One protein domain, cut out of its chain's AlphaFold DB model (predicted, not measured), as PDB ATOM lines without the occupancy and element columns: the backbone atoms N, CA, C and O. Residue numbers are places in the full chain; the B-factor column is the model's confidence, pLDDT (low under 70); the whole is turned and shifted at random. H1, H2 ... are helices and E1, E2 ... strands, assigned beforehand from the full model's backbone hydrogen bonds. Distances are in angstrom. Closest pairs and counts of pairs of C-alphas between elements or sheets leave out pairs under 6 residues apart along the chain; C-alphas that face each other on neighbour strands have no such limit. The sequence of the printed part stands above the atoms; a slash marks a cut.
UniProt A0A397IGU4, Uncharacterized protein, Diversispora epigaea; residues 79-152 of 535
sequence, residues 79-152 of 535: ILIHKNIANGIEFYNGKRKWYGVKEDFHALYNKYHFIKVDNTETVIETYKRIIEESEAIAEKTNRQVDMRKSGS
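AT A GLANCE: This is residues 79 to 152 of the 535 residues of an uncharacterized protein of Diversispora epigaea (UniProt A0A397IGU4). A small, strongly twisted sheet of four strands has the first half of one long helix, H2, packed on one face, while the rest of H2 runs out past the sheet and makes much of the length. The last stretch, residues 141 to 152, has no named element and folds back from the far end of H2 toward the sheet, and the short helix H1 sits in the crossover from E3 to E4. The printed part has 74 residues, with two named helices and four named strands in the order E1 E2 E3 H1 E4 H2, of mixed class; the sheet runs E3 E2 E1 E4 and is mixed. It is compact, with a radius of gyration of the C-alphas of 12.9 A, and spans 41 by 27 by 19 A, only just elongated.

HOW THE PARTS SIT: E1, residues 79 to 85, and E2, residues 88 to 92, form an antiparallel hairpin, with N 83 and O 90 2.9 A apart, within hydrogen-bond range. E2 and E3, residues 97 to 100, form a second hairpin, with N 91 and O 98 at 2.8 A. E1, E2 and E3 are a meander, each strand the antiparallel neighbour of the one before. H1, residues 104 to 108, only grazes the sheet. E4, residues 112 to 116, is parallel to E1 at 42 degrees, with N 82 and O 115 at 2.8 A. E3, H1 and E4 form a split strand-helix-strand unit, two strands of one sheet joined through a helix, with E2 and E1 between them in the sheet, and its crossover is right-handed. H2, residues 123 to 140, is on the sheet in two layers, a helix on one face, at a height over the sheet of 9.9 A. It touches E1, with the closest C-alphas, those of Ile 81 and Val 123, 5.8 A apart. It lies over E1 and runs slantwise to the strands, only just, at 32 degrees to E1 on the local plane. H1 and H2 are apart. In both helices every O i to N i+4 pair is within hydrogen-bond range.

IN THESE COORDINATES: E1 begins at C-alpha 79, (201.703, 211.350, 221.502), and is 19.4 A long. E2 measures 13.5 A, E3 10.2 A, H1 6.0 A and E4 12.3 A from first to last C-alpha. H2 runs 25.8 A, from C-alpha 123 at (200.745, 205.589, 231.466) to C-alpha 140 at (189.132, 201.078, 208.854).

THE WHOLE: The two C-alphas farthest apart, those of Asn 87 and Asn 142, are 42.2 A apart. The printed part has no cut and no long link. The mean pLDDT of the printed part is 89.7, and no printed residue is under 70.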
ATOM      1  N   ILE A  79     202.510 211.473 220.278       91.06
ATOM      2  CA  ILE A  79     201.703 211.350 221.502       91.06
ATOM      3  C   ILE A  79     202.600 211.364 222.748       91.06
ATOM      4  O   ILE A  79     203.652 210.723 222.776       91.06
ATOM      5  N   LEU A  80     202.143 212.048 223.798       91.81
ATOM      6  CA  LEU A  80     202.664 211.927 225.152       91.81
ATOM      7  C   LEU A  80     201.533 211.621 226.130       91.81
ATOM      8  O   LEU A  80     200.596 212.407 226.270       91.81
ATOM      9  N   ILE A  81     201.642 210.498 226.829       93.50
ATOM     10  CA  ILE A  81     200.702 210.126 227.880       93.50
ATOM     11  C   ILE A  81     201.113 210.799 229.183       93.50
ATOM     12  O   ILE A  81     202.304 210.854 229.491       93.50
ATOM     13  N   HIS A  82     200.141 211.297 229.944       93.06
ATOM     14  CA  HIS A  82     200.396 211.897 231.245       93.06
ATOM     15  C   HIS A  82     199.377 211.491 232.317       93.06
ATOM     16  O   HIS A  82     198.175 211.386 232.055       93.06
ATOM     17  N   LYS A  83     199.851 211.323 233.553       92.62
ATOM     18  CA  LYS A  83     199.029 211.037 234.737       92.62
ATOM     19  C   LYS A  83     199.399 211.991 235.863       92.62
ATOM     20  O   LYS A  83     200.570 212.146 236.192       92.62
ATOM     21  N   ASN A  84     198.397 212.640 236.452       90.06
ATOM     22  CA  ASN A  84     198.623 213.469 237.634       90.06
ATOM     23  C   ASN A  84     198.816 212.548 238.842       90.06
ATOM     24  O   ASN A  84     197.976 211.682 239.089       90.06
ATOM     25  N   ILE A  85     199.895 212.763 239.585       87.69
ATOM     26  CA  ILE A  85     200.219 212.063 240.830       87.69
ATOM     27  C   ILE A  85     200.330 213.087 241.967       87.69
ATOM     28  O   ILE A  85     200.362 214.289 241.711       87.69
ATOM     29  N   ALA A  86     200.367 212.631 243.223       84.19
ATOM     30  CA  ALA A  86     200.325 213.517 244.394       84.19
ATOM     31  C   ALA A  86     201.374 214.648 244.347       84.19
ATOM     32  O   ALA A  86     201.055 215.786 244.671       84.19
ATOM     33  N   ASN A  87     202.582 214.342 243.859       82.25
ATOM     34  CA  ASN A  87     203.728 215.255 243.879       82.25
ATOM     35  C   ASN A  87     204.213 215.664 242.477       82.25
ATOM     36  O   ASN A  87     205.377 216.019 242.312       82.25
ATOM     37  N   GLY A  88     203.360 215.588 241.449       89.81
ATOM     38  CA  GLY A  88     203.748 215.995 240.097       89.81
ATOM     39  C   GLY A  88     202.950 215.322 238.990       89.81
ATOM     40  O   GLY A  88     201.793 214.934 239.159       89.81
ATOM     41  N   ILE A  89     203.577 215.197 237.825       93.56
ATOM     42  CA  ILE A  89     203.001 214.556 236.647       93.56
ATOM     43  C   ILE A  89     203.954 213.475 236.154       93.56
ATOM     44  O   ILE A  89     205.141 213.701 235.953       93.56
ATOM     45  N   GLU A  90     203.412 212.290 235.936       95.06
ATOM     46  CA  GLU A  90     204.105 211.188 235.290       95.06
ATOM     47  C   GLU A  90     203.865 211.261 233.779       95.06
ATOM     48  O   GLU A  90     202.716 211.353 233.349       95.06
ATOM     49  N   PHE A  91     204.930 211.205 232.982       96.00
ATOM     50  CA  PHE A  91     204.897 211.268 231.522       96.00
ATOM     51  C   PHE A  91     205.438 209.982 230.890       96.00
ATOM     52  O   PHE A  91     206.397 209.386 231.387       96.00
ATOM     53  N   TYR A  92     204.872 209.587 229.749       96.06
ATOM     54  CA  TYR A  92     205.364 208.468 228.948       96.06
ATOM     55  C   TYR A  92     205.174 208.706 227.448       96.06
ATOM     56  O   TYR A  92     204.076 209.019 226.988       96.06
ATOM     57  N   ASN A  93     206.248 208.547 226.671       92.38
ATOM     58  CA  ASN A  93     206.259 208.805 225.222       92.38
ATOM     59  C   ASN A  93     206.363 207.538 224.354       92.38
ATOM     60  O   ASN A  93     206.643 207.648 223.161       92.38
ATOM     61  N   GLY A  94     206.215 206.351 224.947       92.88
ATOM     62  CA  GLY A  94     206.424 205.071 224.261       92.88
ATOM     63  C   GLY A  94     207.845 204.513 224.354       92.88
ATOM     64  O   GLY A  94     208.056 203.360 224.004       92.88
ATOM     65  N   LYS A  95     208.816 205.308 224.823       94.12
ATOM     66  CA  LYS A  95     210.216 204.880 224.997       94.12
ATOM     67  C   LYS A  95     210.687 205.022 226.433       94.12
ATOM     68  O   LYS A  95     211.268 204.105 226.994       94.12
ATOM     69  N   ARG A  96     210.450 206.193 227.024       94.69
ATOM     70  CA  ARG A  96     210.869 206.509 228.386       94.69
ATOM     71  C   ARG A  96     209.706 207.027 229.204       94.69
ATOM     72  O   ARG A  96     208.833 207.735 228.694       94.69
ATOM     73  N   LYS A  97     209.762 206.697 230.486       95.88
ATOM     74  CA  LYS A  97     208.897 207.207 231.539       95.88
ATOM     75  C   LYS A  97     209.695 208.206 232.375       95.88
ATOM     76  O   LYS A  97     210.852 207.935 232.681       95.88
ATOM     77  N   TRP A  98     209.112 209.351 232.712       95.75
ATOM     78  CA  TRP A  98     209.753 210.336 233.589       95.75
ATOM     79  C   TRP A  98     208.720 211.132 234.380       95.75
ATOM     80  O   TRP A  98     207.538 211.136 234.040       95.75
ATOM     81  N   TYR A  99     209.179 211.806 235.431       95.62
ATOM     82  CA  TYR A  99     208.361 212.694 236.248       95.62
ATOM     83  C   TYR A  99     208.667 214.146 235.906       95.62
ATOM     84  O   TYR A  99     209.808 214.490 235.603       95.62
ATOM     85  N   GLY A 100     207.638 214.979 235.939       92.56
ATOM     86  CA  GLY A 100     207.738 216.404 235.687       92.56
ATOM     87  C   GLY A 100     206.702 217.196 236.470       92.56
ATOM     88  O   GLY A 100     205.957 216.664 237.298       92.56
ATOM     89  N   VAL A 101     206.661 218.488 236.185       89.06
ATOM     90  CA  VAL A 101     205.809 219.482 236.835       89.06
ATOM     91  C   VAL A 101     204.869 220.134 235.823       89.06
ATOM     92  O   VAL A 101     204.864 219.819 234.632       89.06
ATOM     93  N   LYS A 102     203.988 221.015 236.293       85.75
ATOM     94  CA  LYS A 102     202.937 221.597 235.451       85.75
ATOM     95  C   LYS A 102     203.514 222.519 234.373       85.75
ATOM     96  O   LYS A 102     202.966 222.614 233.277       85.75
ATOM     97  N   GLU A 103     204.626 223.165 234.676       88.94
ATOM     98  CA  GLU A 103     205.349 224.090 233.813       88.94
ATOM     99  C   GLU A 103     205.910 223.363 232.578       88.94
ATOM    100  O   GLU A 103     205.929 223.930 231.480       88.94
ATOM    101  N   ASP A 104     206.231 222.070 232.708       88.19
ATOM    102  CA  ASP A 104     206.751 221.241 231.615       88.19
ATOM    103  C   ASP A 104     205.761 221.096 230.457       88.19
ATOM    104  O   ASP A 104     206.173 220.912 229.309       88.19
ATOM    105  N   PHE A 105     204.451 221.229 230.703       87.38
ATOM    106  CA  PHE A 105     203.465 221.211 229.622       87.38
ATOM    107  C   PHE A 105     203.742 222.302 228.587       87.38
ATOM    108  O   PHE A 105     203.611 222.039 227.393       87.38
ATOM    109  N   HIS A 106     204.156 223.498 229.013       85.62
ATOM    110  CA  HIS A 106     204.464 224.593 228.094       85.62
ATOM    111  C   HIS A 106     205.686 224.272 227.230       85.62
ATOM    112  O   HIS A 106     205.636 224.449 226.010       85.62
ATOM    113  N   ALA A 107     206.743 223.734 227.840       88.06
ATOM    114  CA  ALA A 107     207.962 223.344 227.135       88.06
ATOM    115  C   ALA A 107     207.716 222.189 226.146       88.06
ATOM    116  O   ALA A 107     208.236 222.177 225.029       88.06
ATOM    117  N   LEU A 108     206.877 221.225 226.528       88.12
ATOM    118  CA  LEU A 108     206.613 220.013 225.752       88.12
ATOM    119  C   LEU A 108     205.503 220.187 224.705       88.12
ATOM    120  O   LEU A 108     205.402 219.381 223.774       88.12
ATOM    121  N   TYR A 109     204.696 221.246 224.803       84.56
ATOM    122  CA  TYR A 109     203.504 221.439 223.978       84.56
ATOM    123  C   TYR A 109     203.767 221.430 222.475       84.56
ATOM    124  O   TYR A 109     202.978 220.893 221.694       84.56
ATOM    125  N   ASN A 110     204.878 222.020 222.040       86.31
ATOM    126  CA  ASN A 110     205.193 222.098 220.617       86.31
ATOM    127  C   ASN A 110     205.649 220.759 220.030       86.31
ATOM    128  O   ASN A 110     205.591 220.594 218.814       86.31
ATOM    129  N   LYS A 111     206.049 219.806 220.877       89.06
ATOM    130  CA  LYS A 111     206.584 218.503 220.475       89.06
ATOM    131  C   LYS A 111     205.557 217.377 220.584       89.06
ATOM    132  O   LYS A 111     205.633 216.414 219.819       89.06
ATOM    133  N   TYR A 112     204.594 217.510 221.497       89.38
ATOM    134  CA  TYR A 112     203.693 216.419 221.841       89.38
ATOM    135  C   TYR A 112     202.201 216.773 221.793       89.38
ATOM    136  O   TYR A 112     201.782 217.897 222.067       89.38
ATOM    137  N   HIS A 113     201.391 215.767 221.468       87.69
ATOM    138  CA  HIS A 113     199.962 215.709 221.734       87.69
ATOM    139  C   HIS A 113     199.737 215.017 223.078       87.69
ATOM    140  O   HIS A 113     200.005 213.824 223.214       87.69
ATOM    141  N   PHE A 114     199.262 215.763 224.071       88.50
ATOM    142  CA  PHE A 114     199.054 215.233 225.415       88.50
ATOM    143  C   PHE A 114     197.764 214.421 225.514       88.50
ATOM    144  O   PHE A 114     196.698 214.911 225.139       88.50
ATOM    145  N   ILE A 115     197.860 213.222 226.083       87.88
ATOM    146  CA  ILE A 115     196.722 212.364 226.407       87.88
ATOM    147  C   ILE A 115     196.764 212.046 227.892       87.88
ATOM    148  O   ILE A 115     197.763 211.543 228.406       87.88
ATOM    149  N   LYS A 116     195.666 212.331 228.582       87.38
ATOM    150  CA  LYS A 116     195.538 212.039 230.003       87.38
ATOM    151  C   LYS A 116     195.138 210.578 230.208       87.38
ATOM    152  O   LYS A 116     194.246 210.086 229.523       87.38
ATOM    153  N   VAL A 117     195.763 209.930 231.182       86.69
ATOM    154  CA  VAL A 117     195.425 208.571 231.630       86.69
ATOM    155  C   VAL A 117     194.086 208.555 232.374       86.69
ATOM    156  O   VAL A 117     193.799 209.471 233.153       86.69
ATOM    157  N   ASP A 118     193.279 207.514 232.151       80.69
ATOM    158  CA  ASP A 118     192.135 207.213 233.017       80.69
ATOM    159  C   ASP A 118     192.639 206.714 234.381       80.69
ATOM    160  O   ASP A 118     193.700 206.109 234.493       80.69
ATOM    161  N   ASN A 119     191.886 206.950 235.447       75.31
ATOM    162  CA  ASN A 119     192.282 206.595 236.807       75.31
ATOM    163  C   ASN A 119     192.583 205.093 236.973       75.31
ATOM    164  O   ASN A 119     193.334 204.734 237.876       75.31
ATOM    165  N   THR A 120     192.025 204.242 236.107       83.88
ATOM    166  CA  THR A 120     192.170 202.780 236.131       83.88
ATOM    167  C   THR A 120     193.397 202.250 235.394       83.88
ATOM    168  O   THR A 120     193.719 201.083 235.562       83.88
ATOM    169  N   GLU A 121     194.073 203.065 234.582       88.12
ATOM    170  CA  GLU A 121     195.198 202.622 233.749       88.12
ATOM    171  C   GLU A 121     196.532 203.221 234.225       88.12
ATOM    172  O   GLU A 121     196.604 204.243 234.927       88.12
ATOM    173  N   THR A 122     197.626 202.584 233.824       93.38
ATOM    174  CA  THR A 122     198.979 203.148 233.870       93.38
ATOM    175  C   THR A 122     199.292 203.937 232.595       93.38
ATOM    176  O   THR A 122     198.692 203.731 231.540       93.38
ATOM    177  N   VAL A 123     200.294 204.825 232.649       93.94
ATOM    178  CA  VAL A 123     200.745 205.589 231.466       93.94
ATOM    179  C   VAL A 123     201.204 204.697 230.299       93.94
ATOM    180  O   VAL A 123     201.110 205.110 229.143       93.94
ATOM    181  N   ILE A 124     201.682 203.479 230.581       94.56
ATOM    182  CA  ILE A 124     202.152 202.523 229.566       94.56
ATOM    183  C   ILE A 124     200.967 201.806 228.913       94.56
ATOM    184  O   ILE A 124     200.922 201.710 227.686       94.56
ATOM    185  N   GLU A 125     200.003 201.332 229.706       94.25
ATOM    186  CA  GLU A 125     198.783 200.686 229.198       94.25
ATOM    187  C   GLU A 125     197.980 201.643 228.320       94.25
ATOM    188  O   GLU A 125     197.655 201.300 227.185       94.25
ATOM    189  N   THR A 126     197.765 202.881 228.781       92.31
ATOM    190  CA  THR A 126     197.091 203.909 227.980       92.31
ATOM    191  C   THR A 126     197.834 204.179 226.667       92.31
ATOM    192  O   THR A 126     197.190 204.351 225.635       92.31
ATOM    193  N   TYR A 127     199.176 204.201 226.657       93.12
ATOM    194  CA  TYR A 127     199.932 204.379 225.409       93.12
ATOM    195  C   TYR A 127     199.672 203.234 224.432       93.12
ATOM    196  O   TYR A 127     199.325 203.493 223.282       93.12
ATOM    197  N   LYS A 128     199.809 201.982 224.891       93.00
ATOM    198  CA  LYS A 128     199.567 200.789 224.062       93.00
ATOM    199  C   LYS A 128     198.155 200.804 223.486       93.00
ATOM    200  O   LYS A 128     197.999 200.706 222.273       93.00
ATOM    201  N   ARG A 129     197.159 201.040 224.343       92.06
ATOM    202  CA  ARG A 129     195.753 201.126 223.949       92.06
ATOM    203  C   ARG A 129     195.516 202.212 222.901       92.06
ATOM    204  O   ARG A 129     194.882 201.946 221.891       92.06
ATOM    205  N   ILE A 130     196.033 203.427 223.097       90.81
ATOM    206  CA  ILE A 130     195.843 204.510 222.122       90.81
ATOM    207  C   ILE A 130     196.494 204.177 220.780       90.81
ATOM    208  O   ILE A 130     195.921 204.519 219.748       90.81
ATOM    209  N   ILE A 131     197.677 203.555 220.765       92.19
ATOM    210  CA  ILE A 131     198.335 203.149 219.516       92.19
ATOM    211  C   ILE A 131     197.488 202.105 218.784       92.19
ATOM    212  O   ILE A 131     197.152 202.335 217.625       92.19
ATOM    213  N   GLU A 132     197.074 201.044 219.478       93.38
ATOM    214  CA  GLU A 132     196.222 199.982 218.930       93.38
ATOM    215  C   GLU A 132     194.905 200.551 218.382       93.38
ATOM    216  O   GLU A 132     194.561 200.360 217.216       93.38
ATOM    217  N   GLU A 133     194.194 201.335 219.194       93.19
ATOM    218  CA  GLU A 133     192.948 201.980 218.794       93.19
ATOM    219  C   GLU A 133     193.137 202.919 217.594       93.19
ATOM    220  O   GLU A 133     192.272 202.983 216.717       93.19
ATOM    221  N   SER A 134     194.254 203.657 217.545       91.62
ATOM    222  CA  SER A 134     194.564 204.581 216.448       91.62
ATOM    223  C   SER A 134     194.845 203.855 215.142       91.62
ATOM    224  O   SER A 134     194.448 204.342 214.088       91.62
ATOM    225  N   GLU A 135     195.549 202.729 215.197       93.31
ATOM    226  CA  GLU A 135     195.859 201.917 214.022       93.31
ATOM    227  C   GLU A 135     194.599 201.265 213.478       93.31
ATOM    228  O   GLU A 135     194.293 201.438 212.298       93.31
ATOM    229  N   ALA A 136     193.812 200.648 214.356       93.31
ATOM    230  CA  ALA A 136     192.589 199.960 213.981       93.31
ATOM    231  C   ALA A 136     191.577 200.910 213.307       93.31
ATOM    232  O   ALA A 136     191.014 200.597 212.257       93.31
ATOM    233  N   ILE A 137     191.374 202.118 213.854       93.69
ATOM    234  CA  ILE A 137     190.478 203.104 213.231       93.69
ATOM    235  C   ILE A 137     191.072 203.722 211.956       93.69
ATOM    236  O   ILE A 137     190.329 204.044 211.024       93.69
ATOM    237  N   ALA A 138     192.396 203.890 211.886       93.62
ATOM    238  CA  ALA A 138     193.054 204.434 210.704       93.62
ATOM    239  C   ALA A 138     192.976 203.471 209.529       93.62
ATOM    240  O   ALA A 138     192.687 203.907 208.421       93.62
ATOM    241  N   GLU A 139     193.174 202.179 209.753       93.81
ATOM    242  CA  GLU A 139     192.969 201.167 208.724       93.81
ATOM    243  C   GLU A 139     191.516 201.177 208.244       93.81
ATOM    244  O   GLU A 139     191.253 201.375 207.058       93.81
ATOM    245  N   LYS A 140     190.561 201.120 209.180       93.62
ATOM    246  CA  LYS A 140     189.132 201.078 208.854       93.62
ATOM    247  C   LYS A 140     188.635 202.288 208.061       93.62
ATOM    248  O   LYS A 140     187.712 202.177 207.258       93.62
ATOM    249  N   THR A 141     189.226 203.456 208.294       91.81
ATOM    250  CA  THR A 141     188.818 204.718 207.657       91.81
ATOM    251  C   THR A 141     189.696 205.115 206.472       91.81
ATOM    252  O   THR A 141     189.617 206.261 206.021       91.81
ATOM    253  N   ASN A 142     190.556 204.221 205.969       91.25
ATOM    254  CA  ASN A 142     191.548 204.542 204.934       91.25
ATOM    255  C   ASN A 142     192.372 205.795 205.296       91.25
ATOM    256  O   ASN A 142     192.614 206.685 204.482       91.25
ATOM    257  N   ARG A 143     192.781 205.871 206.566       89.69
ATOM    258  CA  ARG A 143     193.594 206.914 207.210       89.69
ATOM    259  C   ARG A 143     192.951 208.302 207.282       89.69
ATOM    260  O   ARG A 143     193.651 209.268 207.608       89.69
ATOM    261  N   GLN A 144     191.641 208.415 207.046       87.00
ATOM    262  CA  GLN A 144     190.896 209.656 207.302       87.00
ATOM    263  C   GLN A 144     190.921 210.013 208.796       87.00
ATOM    264  O   GLN A 144     191.115 211.176 209.164       87.00
ATOM    265  N   VAL A 145     190.819 209.003 209.664       89.38
ATOM    266  CA  VAL A 145     190.873 209.147 211.120       89.38
ATOM    267  C   VAL A 145     192.156 208.524 211.665       89.38
ATOM    268  O   VAL A 145     192.405 207.349 211.466       89.38
ATOM    269  N   ASP A 146     192.970 209.299 212.386       88.56
ATOM    270  CA  ASP A 146     194.165 208.786 213.071       88.56
ATOM    271  C   ASP A 146     194.439 209.615 214.331       88.56
ATOM    272  O   ASP A 146     194.828 210.787 214.246       88.56
ATOM    273  N   MET A 147     194.232 209.025 215.511       82.56
ATOM    274  CA  MET A 147     194.353 209.765 216.772       82.56
ATOM    275  C   MET A 147     195.797 210.141 217.103       82.56
ATOM    276  O   MET A 147     196.006 211.115 217.826       82.56
ATOM    277  N   ARG A 148     196.802 209.494 216.497       85.00
ATOM    278  CA  ARG A 148     198.223 209.850 216.664       85.00
ATOM    279  C   ARG A 148     198.538 211.257 216.168       85.00
ATOM    280  O   ARG A 148     199.465 211.889 216.664       85.00
ATOM    281  N   LYS A 149     197.717 211.778 215.250       82.25
ATOM    282  CA  LYS A 149     197.864 213.115 214.653       82.25
ATOM    283  C   LYS A 149     197.219 214.243 215.462       82.25
ATOM    284  O   LYS A 149     197.301 215.397 215.051       82.25
ATOM    285  N   SER A 150     196.508 213.943 216.552       74.75
ATOM    286  CA  SER A 150     195.845 214.984 217.355       74.75
ATOM    287  C   SER A 150     195.848 214.738 218.865       74.75
ATOM    288  O   SER A 150     195.714 215.696 219.627       74.75
ATOM    289  N   GLY A 151     195.994 213.481 219.296       76.12
ATOM    290  CA  GLY A 151     195.906 213.030 220.686       76.12
ATOM    291  C   GLY A 151     194.530 213.203 221.326       76.12
ATOM    292  O   GLY A 151     194.436 213.292 222.544       76.12
ATOM    293  N   SER A 152     193.449 213.324 220.552       81.62
ATOM    294  CA  SER A 152     192.119 213.527 221.132       81.62
ATOM    295  C   SER A 152     191.004 213.030 220.220       81.62
ATOM    296  O   SER A 152     190.905 213.460 219.069       81.62
TER     297      SER A 152